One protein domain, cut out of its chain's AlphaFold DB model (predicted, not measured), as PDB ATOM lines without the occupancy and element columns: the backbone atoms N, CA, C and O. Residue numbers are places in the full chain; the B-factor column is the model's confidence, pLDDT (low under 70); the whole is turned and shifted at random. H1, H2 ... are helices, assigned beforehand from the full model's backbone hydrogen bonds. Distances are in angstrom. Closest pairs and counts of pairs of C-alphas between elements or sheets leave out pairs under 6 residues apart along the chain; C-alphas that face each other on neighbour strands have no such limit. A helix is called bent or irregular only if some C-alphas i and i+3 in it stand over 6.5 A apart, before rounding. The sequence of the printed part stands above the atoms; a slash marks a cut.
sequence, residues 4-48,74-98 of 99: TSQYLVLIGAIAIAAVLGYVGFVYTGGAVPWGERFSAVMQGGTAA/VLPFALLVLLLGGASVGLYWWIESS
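What this domain is: This is residues 4 to 48 and 74 to 98 of the 99 residues of an uncharacterized protein of Halodesulfurarchaeum formicicum (UniProt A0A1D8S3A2). Two long helices, H1 and H3, run in opposite directions along separate lines with an open gap between them, and the shorter H2 continues from the far end of H1 after a turn at a tight link. H1 and H2 together make one long angled arm, H3 is a separate rod, and no helix packs on another. The printed part has 70 residues, of which 60 are in the three named helices, in the order H1, H2, H3 along the chain; there is no named strand and the class is all helix. The whole is extended, with a radius of gyration of the C-alphas of 19.9 A, and its outline is flat, spanning 62 by 31 by 17 A.

How they stand to each other: The longest helix, H1, residues 4 to 27, touches no other helix. A tight link of 4 residues joins it to H2, residues 32 to 44, yet H1 and H2 are apart, with no C-alpha of the one within 8 A of the other. H3, residues 74 to 96, is apart from H1 and also from H2. Residues 74 to 98, of which 74 to 96 belong to H3, stand free, with no C-alpha 8 or more residues away along the chain within 10 A. Residues 4 to 21 of H1 stand free as well, and so do residues 31 to 48, of which 32 to 44 belong to H2. In H1, H2 and H3 every pair of O i and N i+4 is within hydrogen-bond range.

Where its parts are: H1 has 24 residues and is 34.4 A long from C-alpha 4 at (23.445, 33.516, -34.858) to C-alpha 27 at (-2.765, 11.903, -40.166), with x and y both lower at its end. H2 has 13 residues, from Val 32 to Gly 44, and measures 17.7 A. H3 has 23 residues and is 33.2 A long from C-alpha 74 at (-19.586, 30.183, -30.860) to C-alpha 96 at (8.652, 46.350, -24.154), with x and y both higher at its end. No helix is bent or irregular.

The domain as a whole: The two C-alphas farthest apart are those of Ala 47 and Ser 98, at 61.7 A, while the first and last printed C-alphas, of Thr 4 and Ser 98, are 22.4 A apart. Residues 49 to 73 are cut out and not printed, and C-alphas 48 and 74 are 29.8 A apart across this cut. The link from H2 to H3 is the link across the cut. The mean pLDDT of the printed part is 77.3; it is under 70 at residues 31 to 48, at residue 77 and at residues 97 to 98. H1 has a mean of 87, H3 of 82 and H2 of 64.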
ATOM      1  N   THR A   4      23.410  34.772 -34.092       90.31
ATOM      2  CA  THR A   4      23.445  33.516 -34.858       90.31
ATOM      3  C   THR A   4      22.736  32.368 -34.134       90.31
ATOM      4  O   THR A   4      21.988  31.616 -34.752       90.31
ATOM      5  N   SER A   5      22.914  32.252 -32.814       79.75
ATOM      6  CA  SER A   5      22.247  31.223 -32.009       79.75
ATOM      7  C   SER A   5      20.743  31.476 -31.890       79.75
ATOM      8  O   SER A   5      19.973  30.524 -31.895       79.75
ATOM      9  N   GLN A   6      20.311  32.740 -31.831       83.31
ATOM     10  CA  GLN A   6      18.885  33.093 -31.834       83.31
ATOM     11  C   GLN A   6      18.215  32.725 -33.161       83.31
ATOM     12  O   GLN A   6      17.155  32.102 -33.154       83.31
ATOM     13  N   TYR A   7      18.852  33.031 -34.297       90.88
ATOM     14  CA  TYR A   7      18.319  32.658 -35.610       90.88
ATOM     15  C   TYR A   7      18.261  31.143 -35.811       90.88
ATOM     16  O   TYR A   7      17.276  30.641 -36.343       90.88
ATOM     17  N   LEU A   8      19.266  30.401 -35.341       91.38
ATOM     18  CA  LEU A   8      19.259  28.937 -35.410       91.38
ATOM     19  C   LEU A   8      18.120  28.317 -34.599       91.38
ATOM     20  O   LEU A   8      17.438  27.422 -35.091       91.38
ATOM     21  N   VAL A   9      17.886  28.813 -33.383       89.81
ATOM     22  CA  VAL A   9      16.774  28.347 -32.543       89.81
ATOM     23  C   VAL A   9      15.428  28.677 -33.190       89.81
ATOM     24  O   VAL A   9      14.548  27.819 -33.224       89.81
ATOM     25  N   LEU A  10      15.280  29.872 -33.766       91.69
ATOM     26  CA  LEU A  10      14.058  30.273 -34.464       91.69
ATOM     27  C   LEU A  10      13.776  29.383 -35.683       91.69
ATOM     28  O   LEU A  10      12.667  28.872 -35.826       91.69
ATOM     29  N   ILE A  11      14.778  29.158 -36.534       92.50
ATOM     30  CA  ILE A  11      14.655  28.282 -37.708       92.50
ATOM     31  C   ILE A  11      14.317  26.853 -37.273       92.50
ATOM     32  O   ILE A  11      13.435  26.230 -37.862       92.50
ATOM     33  N   GLY A  12      14.962  26.349 -36.218       93.44
ATOM     34  CA  GLY A  12      14.668  25.033 -35.654       93.44
ATOM     35  C   GLY A  12      13.224  24.912 -35.164       93.44
ATOM     36  O   GLY A  12      12.549  23.938 -35.487       93.44
ATOM     37  N   ALA A  13      12.716  25.918 -34.449       89.88
ATOM     38  CA  ALA A  13      11.335  25.939 -33.969       89.88
ATOM     39  C   ALA A  13      10.321  25.959 -35.125       89.88
ATOM     40  O   ALA A  13       9.351  25.202 -35.104       89.88
ATOM     41  N   ILE A  14      10.574  26.770 -36.159       91.06
ATOM     42  CA  ILE A  14       9.731  26.830 -37.363       91.06
ATOM     43  C   ILE A  14       9.734  25.480 -38.086       91.06
ATOM     44  O   ILE A  14       8.673  24.980 -38.456       91.06
ATOM     45  N   ALA A  15      10.905  24.860 -38.253       90.75
ATOM     46  CA  ALA A  15      11.029  23.563 -38.908       90.75
ATOM     47  C   ALA A  15      10.270  22.465 -38.146       90.75
ATOM     48  O   ALA A  15       9.528  21.697 -38.756       90.75
ATOM     49  N   ILE A  16      10.391  22.421 -36.817       91.56
ATOM     50  CA  ILE A  16       9.671  21.456 -35.975       91.56
ATOM     51  C   ILE A  16       8.158  21.671 -36.073       91.56
ATOM     52  O   ILE A  16       7.418  20.710 -36.280       91.56
ATOM     53  N   ALA A  17       7.691  22.918 -35.979       87.81
ATOM     54  CA  ALA A  17       6.273  23.241 -36.107       87.81
ATOM     55  C   ALA A  17       5.717  22.854 -37.487       87.81
ATOM     56  O   ALA A  17       4.631  22.284 -37.572       87.81
ATOM     57  N   ALA A  18       6.475  23.098 -38.559       86.75
ATOM     58  CA  ALA A  18       6.095  22.720 -39.916       86.75
ATOM     59  C   ALA A  18       6.006  21.198 -40.086       86.75
ATOM     60  O   ALA A  18       5.037  20.702 -40.657       86.75
ATOM     61  N   VAL A  19       6.974  20.446 -39.552       91.00
ATOM     62  CA  VAL A  19       6.970  18.976 -39.606       91.00
ATOM     63  C   VAL A  19       5.796  18.408 -38.816       91.00
ATOM     64  O   VAL A  19       5.058  17.579 -39.341       91.00
ATOM     65  N   LEU A  20       5.571  18.873 -37.586       89.00
ATOM     66  CA  LEU A  20       4.446  18.419 -36.766       89.00
ATOM     67  C   LEU A  20       3.098  18.787 -37.395       89.00
ATOM     68  O   LEU A  20       2.191  17.958 -37.419       89.00
ATOM     69  N   GLY A  21       2.981  19.993 -37.952       81.81
ATOM     70  CA  GLY A  21       1.798  20.432 -38.688       81.81
ATOM     71  C   GLY A  21       1.537  19.577 -39.927       81.81
ATOM     72  O   GLY A  21       0.405  19.156 -40.147       81.81
ATOM     73  N   TYR A  22       2.578  19.254 -40.697       83.69
ATOM     74  CA  TYR A  22       2.477  18.382 -41.867       83.69
ATOM     75  C   TYR A  22       2.077  16.952 -41.487       83.69
ATOM     76  O   TYR A  22       1.169  16.385 -42.088       83.69
ATOM     77  N   VAL A  23       2.703  16.379 -40.458       81.12
ATOM     78  CA  VAL A  23       2.363  15.037 -39.961       81.12
ATOM     79  C   VAL A  23       0.926  15.001 -39.448       81.12
ATOM     80  O   VAL A  23       0.181  14.093 -39.806       81.12
ATOM     81  N   GLY A  24       0.510  16.004 -38.671       80.25
ATOM     82  CA  GLY A  24      -0.870  16.136 -38.209       80.25
ATOM     83  C   GLY A  24      -1.859  16.268 -39.366       80.25
ATOM     84  O   GLY A  24      -2.879  15.587 -39.371       80.25
ATOM     85  N   PHE A  25      -1.530  17.074 -40.378       74.75
ATOM     86  CA  PHE A  25      -2.334  17.235 -41.587       74.75
ATOM     87  C   PHE A  25      -2.489  15.915 -42.344       74.75
ATOM     88  O   PHE A  25      -3.603  15.542 -42.684       74.75
ATOM     89  N   VAL A  26      -1.411  15.163 -42.568       78.06
ATOM     90  CA  VAL A  26      -1.491  13.852 -43.232       78.06
ATOM     91  C   VAL A  26      -2.294  12.854 -42.391       78.06
ATOM     92  O   VAL A  26      -3.144  12.147 -42.930       78.06
ATOM     93  N   TYR A  27      -2.082  12.827 -41.073       77.19
ATOM     94  CA  TYR A  27      -2.765  11.903 -40.166       77.19
ATOM     95  C   TYR A  27      -4.283  12.136 -40.097       77.19
ATOM     96  O   TYR A  27      -5.045  11.180 -39.985       77.19
ATOM     97  N   THR A  28      -4.751  13.383 -40.214       78.38
ATOM     98  CA  THR A  28      -6.189  13.710 -40.244       78.38
ATOM     99  C   THR A  28      -6.840  13.547 -41.623       78.38
ATOM    100  O   THR A  28      -8.016  13.874 -41.784       78.38
ATOM    101  N   GLY A  29      -6.112  13.026 -42.618       72.62
ATOM    102  CA  GLY A  29      -6.603  12.866 -43.994       72.62
ATOM    103  C   GLY A  29      -6.442  14.121 -44.861       72.62
ATOM    104  O   GLY A  29      -6.984  14.200 -45.964       72.62
ATOM    105  N   GLY A  30      -5.684  15.107 -44.391       73.81
ATOM    106  CA  GLY A  30      -5.332  16.316 -45.122       73.81
ATOM    107  C   GLY A  30      -6.544  17.161 -45.498       73.81
ATOM    108  O   GLY A  30      -7.485  17.335 -44.728       73.81
ATOM    109  N   ALA A  31      -6.525  17.693 -46.718       68.50
ATOM    110  CA  ALA A  31      -7.634  18.470 -47.263       68.50
ATOM    111  C   ALA A  31      -8.750  17.593 -47.857       68.50
ATOM    112  O   ALA A  31      -9.757  18.140 -48.302       68.50
ATOM    113  N   VAL A  32      -8.607  16.260 -47.875       68.50
ATOM    114  CA  VAL A  32      -9.553  15.351 -48.549       68.50
ATOM    115  C   VAL A  32     -10.971  15.464 -47.971       68.50
ATOM    116  O   VAL A  32     -11.884  15.739 -48.751       68.50
ATOM    117  N   PRO A  33     -11.192  15.426 -46.638       68.00
ATOM    118  CA  PRO A  33     -12.533  15.605 -46.076       68.00
ATOM    119  C   PRO A  33     -13.137  16.981 -46.381       68.00
ATOM    120  O   PRO A  33     -14.355  17.147 -46.412       68.00
ATOM    121  N   TRP A  34     -12.293  17.997 -46.578       63.25
ATOM    122  CA  TRP A  34     -12.733  19.347 -46.915       63.25
ATOM    123  C   TRP A  34     -13.097  19.458 -48.397       63.25
ATOM    124  O   TRP A  34     -14.125  20.038 -48.731       63.25
ATOM    125  N   GLY A  35     -12.306  18.836 -49.274       66.31
ATOM    126  CA  GLY A  35     -12.575  18.723 -50.705       66.31
ATOM    127  C   GLY A  35     -13.869  17.970 -50.998       66.31
ATOM    128  O   GLY A  35     -14.669  18.448 -51.793       66.31
ATOM    129  N   GLU A  36     -14.132  16.868 -50.290       66.00
ATOM    130  CA  GLU A  36     -15.382  16.102 -50.401       66.00
ATOM    131  C   GLU A  36     -16.606  16.910 -49.943       66.00
ATOM    132  O   GLU A  36     -17.654  16.901 -50.590       66.00
ATOM    133  N   ARG A  37     -16.476  17.675 -48.850       66.06
ATOM    134  CA  ARG A  37     -17.535  18.591 -48.384       66.06
ATOM    135  C   ARG A  37     -17.767  19.728 -49.375       66.06
ATOM    136  O   ARG A  37     -18.911  20.101 -49.618       66.06
ATOM    137  N   PHE A  38     -16.701  20.262 -49.961       66.50
ATOM    138  CA  PHE A  38     -16.781  21.333 -50.946       66.50
ATOM    139  C   PHE A  38     -17.406  20.847 -52.260       66.50
ATOM    140  O   PHE A  38     -18.289  21.510 -52.805       66.50
ATOM    141  N   SER A  39     -17.030  19.656 -52.740       61.44
ATOM    142  CA  SER A  39     -17.637  19.043 -53.922       61.44
ATOM    143  C   SER A  39     -19.100  18.687 -53.690       61.44
ATOM    144  O   SER A  39     -19.913  18.920 -54.577       61.44
ATOM    145  N   ALA A  40     -19.467  18.198 -52.502       63.47
ATOM    146  CA  ALA A  40     -20.859  17.927 -52.147       63.47
ATOM    147  C   ALA A  40     -21.717  19.204 -52.118       63.47
ATOM    148  O   ALA A  40     -22.870  19.170 -52.538       63.47
ATOM    149  N   VAL A  41     -21.161  20.343 -51.689       67.62
ATOM    150  CA  VAL A  41     -21.840  21.651 -51.751       67.62
ATOM    151  C   VAL A  41     -21.988  22.136 -53.193       67.62
ATOM    152  O   VAL A  41     -23.062  22.596 -53.571       67.62
ATOM    153  N   MET A  42     -20.950  21.998 -54.019       61.31
ATOM    154  CA  MET A  42     -20.997  22.391 -55.432       61.31
ATOM    155  C   MET A  42     -21.964  21.522 -56.245       61.31
ATOM    156  O   MET A  42     -22.748  22.038 -57.035       61.31
ATOM    157  N   GLN A  43     -21.952  20.207 -56.027       62.06
ATOM    158  CA  GLN A  43     -22.833  19.262 -56.714       62.06
ATOM    159  C   GLN A  43     -24.268  19.340 -56.170       62.06
ATOM    160  O   GLN A  43     -25.216  19.392 -56.950       62.06
ATOM    161  N   GLY A  44     -24.439  19.473 -54.851       54.31
ATOM    162  CA  GLY A  44     -25.731  19.736 -54.209       54.31
ATOM    163  C   GLY A  44     -26.334  21.099 -54.571       54.31
ATOM    164  O   GLY A  44     -27.551  21.251 -54.531       54.31
ATOM    165  N   GLY A  45     -25.510  22.063 -54.992       50.09
ATOM    166  CA  GLY A  45     -25.936  23.352 -55.546       50.09
ATOM    167  C   GLY A  45     -26.440  23.295 -56.993       50.09
ATOM    168  O   GLY A  45     -27.031  24.265 -57.455       50.09
ATOM    169  N   THR A  46     -26.250  22.179 -57.711       49.56
ATOM    170  CA  THR A  46     -26.737  22.022 -59.100       49.56
ATOM    171  C   THR A  46     -28.069  21.277 -59.218       49.56
ATOM    172  O   THR A  46     -28.695  21.337 -60.272       49.56
ATOM    173  N   ALA A  47     -28.531  20.604 -58.157       46.41
ATOM    174  CA  ALA A  47     -29.670  19.683 -58.233       46.41
ATOM    175  C   ALA A  47     -30.989  20.189 -57.616       46.41
ATOM    176  O   ALA A  47     -31.995  19.490 -57.720       46.41
ATOM    177  N   ALA A  48     -31.045  21.378 -57.011       45.66
ATOM    178  CA  ALA A  48     -32.314  21.918 -56.522       45.66
ATOM    179  C   ALA A  48     -32.345  23.453 -56.542       45.66
ATOM    180  O   ALA A  48     -31.734  24.112 -55.707       45.66
ATOM    181  N   VAL A  74     -20.601  29.194 -30.442       70.56
ATOM    182  CA  VAL A  74     -19.586  30.183 -30.860       70.56
ATOM    183  C   VAL A  74     -18.813  30.808 -29.690       70.56
ATOM    184  O   VAL A  74     -17.712  31.326 -29.880       70.56
ATOM    185  N   LEU A  75     -19.357  30.735 -28.472       78.94
ATOM    186  CA  LEU A  75     -18.788  31.370 -27.278       78.94
ATOM    187  C   LEU A  75     -17.398  30.826 -26.882       78.94
ATOM    188  O   LEU A  75     -16.499  31.638 -26.667       78.94
ATOM    189  N   PRO A  76     -17.155  29.500 -26.828       74.06
ATOM    190  CA  PRO A  76     -15.845  28.961 -26.458       74.06
ATOM    191  C   PRO A  76     -14.756  29.326 -27.471       74.06
ATOM    192  O   PRO A  76     -13.623  29.601 -27.088       74.06
ATOM    193  N   PHE A  77     -15.103  29.378 -28.760       69.50
ATOM    194  CA  PHE A  77     -14.179  29.792 -29.813       69.50
ATOM    195  C   PHE A  77     -13.816  31.275 -29.695       69.50
ATOM    196  O   PHE A  77     -12.636  31.616 -29.715       69.50
ATOM    197  N   ALA A  78     -14.808  32.147 -29.498       77.19
ATOM    198  CA  ALA A  78     -14.570  33.573 -29.286       77.19
ATOM    199  C   ALA A  78     -13.702  33.832 -28.042       77.19
ATOM    200  O   ALA A  78     -12.774  34.637 -28.096       77.19
ATOM    201  N   LEU A  79     -13.948  33.105 -26.947       84.06
ATOM    202  CA  LEU A  79     -13.135  33.181 -25.730       84.06
ATOM    203  C   LEU A  79     -11.693  32.728 -25.970       84.06
ATOM    204  O   LEU A  79     -10.769  33.395 -25.513       84.06
ATOM    205  N   LEU A  80     -11.489  31.638 -26.714       78.19
ATOM    206  CA  LEU A  80     -10.154  31.153 -27.059       78.19
ATOM    207  C   LEU A  80      -9.385  32.187 -27.894       78.19
ATOM    208  O   LEU A  80      -8.222  32.465 -27.611       78.19
ATOM    209  N   VAL A  81     -10.042  32.786 -28.893       78.50
ATOM    210  CA  VAL A  81      -9.452  33.827 -29.748       78.50
ATOM    211  C   VAL A  81      -9.083  35.064 -28.932       78.50
ATOM    212  O   VAL A  81      -7.977  35.578 -29.081       78.50
ATOM    213  N   LEU A  82      -9.963  35.519 -28.038       89.38
ATOM    214  CA  LEU A  82      -9.680  36.656 -27.158       89.38
ATOM    215  C   LEU A  82      -8.548  36.360 -26.175       89.38
ATOM    216  O   LEU A  82      -7.712  37.227 -25.942       89.38
ATOM    217  N   LEU A  83      -8.488  35.145 -25.632       91.12
ATOM    218  CA  LEU A  83      -7.425  34.731 -24.722       91.12
ATOM    219  C   LEU A  83      -6.073  34.700 -25.436       91.12
ATOM    220  O   LEU A  83      -5.109  35.270 -24.934       91.12
ATOM    221  N   LEU A  84      -6.003  34.081 -26.616       82.88
ATOM    222  CA  LEU A  84      -4.779  34.015 -27.419       82.88
ATOM    223  C   LEU A  84      -4.344  35.404 -27.902       82.88
ATOM    224  O   LEU A  84      -3.168  35.749 -27.793       82.88
ATOM    225  N   GLY A  85      -5.284  36.221 -28.380       89.19
ATOM    226  CA  GLY A  85      -5.018  37.600 -28.788       89.19
ATOM    227  C   GLY A  85      -4.535  38.458 -27.618       89.19
ATOM    228  O   GLY A  85      -3.513  39.131 -27.726       89.19
ATOM    229  N   GLY A  86      -5.211  38.374 -26.473       92.00
ATOM    230  CA  GLY A  86      -4.837  39.080 -25.250       92.00
ATOM    231  C   GLY A  86      -3.477  38.645 -24.711       92.00
ATOM    232  O   GLY A  86      -2.670  39.497 -24.358       92.00
ATOM    233  N   ALA A  87      -3.178  37.343 -24.714       85.62
ATOM    234  CA  ALA A  87      -1.872  36.821 -24.319       85.62
ATOM    235  C   ALA A  87      -0.757  37.304 -25.258       85.62
ATOM    236  O   ALA A  87       0.311  37.682 -24.787       85.62
ATOM    237  N   SER A  88      -1.013  37.352 -26.569       77.56
ATOM    238  CA  SER A  88      -0.053  37.873 -27.546       77.56
ATOM    239  C   SER A  88       0.236  39.359 -27.335       77.56
ATOM    240  O   SER A  88       1.394  39.766 -27.376       77.56
ATOM    241  N   VAL A  89      -0.798  40.170 -27.092       87.56
ATOM    242  CA  VAL A  89      -0.630  41.595 -26.770       87.56
ATOM    243  C   VAL A  89       0.092  41.742 -25.431       87.56
ATOM    244  O   VAL A  89       1.065  42.477 -25.343       87.56
ATOM    245  N   GLY A  90      -0.309  40.993 -24.405       87.06
ATOM    246  CA  GLY A  90       0.337  41.009 -23.095       87.06
ATOM    247  C   GLY A  90       1.827  40.678 -23.169       87.06
ATOM    248  O   GLY A  90       2.629  41.391 -22.577       87.06
ATOM    249  N   LEU A  91       2.213  39.663 -23.948       82.00
ATOM    250  CA  LEU A  91       3.623  39.334 -24.176       82.00
ATOM    251  C   LEU A  91       4.380  40.460 -24.885       82.00
ATOM    252  O   LEU A  91       5.511  40.749 -24.506       82.00
ATOM    253  N   TYR A  92       3.770  41.086 -25.896       82.62
ATOM    254  CA  TYR A  92       4.378  42.199 -26.628       82.62
ATOM    255  C   TYR A  92       4.691  43.378 -25.697       82.62
ATOM    256  O   TYR A  92       5.811  43.878 -25.681       82.62
ATOM    257  N   TRP A  93       3.722  43.772 -24.868       89.06
ATOM    258  CA  TRP A  93       3.894  44.860 -23.903       89.06
ATOM    259  C   TRP A  93       4.841  44.494 -22.762       89.06
ATOM    260  O   TRP A  93       5.608  45.337 -22.309       89.06
ATOM    261  N   TRP A  94       4.803  43.244 -22.297       82.88
ATOM    262  CA  TRP A  94       5.706  42.775 -21.254       82.88
ATOM    263  C   TRP A  94       7.164  42.856 -21.709       82.88
ATOM    264  O   TRP A  94       7.989  43.385 -20.969       82.88
ATOM    265  N   ILE A  95       7.461  42.413 -22.936       85.25
ATOM    266  CA  ILE A  95       8.793  42.544 -23.543       85.25
ATOM    267  C   ILE A  95       9.222  44.013 -23.600       85.25
ATOM    268  O   ILE A  95      10.309  44.322 -23.131       85.25
ATOM    269  N   GLU A  96       8.356  44.910 -24.081       70.88
ATOM    270  CA  GLU A  96       8.652  46.350 -24.154       70.88
ATOM    271  C   GLU A  96       8.926  46.971 -22.772       70.88
ATOM    272  O   GLU A  96       9.781  47.833 -22.635       70.88
ATOM    273  N   SER A  97       8.223  46.529 -21.725       68.31
ATOM    274  CA  SER A  97       8.423  47.025 -20.352       68.31
ATOM    275  C   SER A  97       9.625  46.421 -19.617       68.31
ATOM    276  O   SER A  97       9.893  46.802 -18.478       68.31
ATOM    277  N   SER A  98      10.276  45.421 -20.217       62.19
ATOM    278  CA  SER A  98      11.389  44.677 -19.616       62.19
ATOM    279  C   SER A  98      12.771  45.152 -20.089       62.19
ATOM    280  O   SER A  98      13.768  44.641 -19.574       62.19
TER     281      SER A  98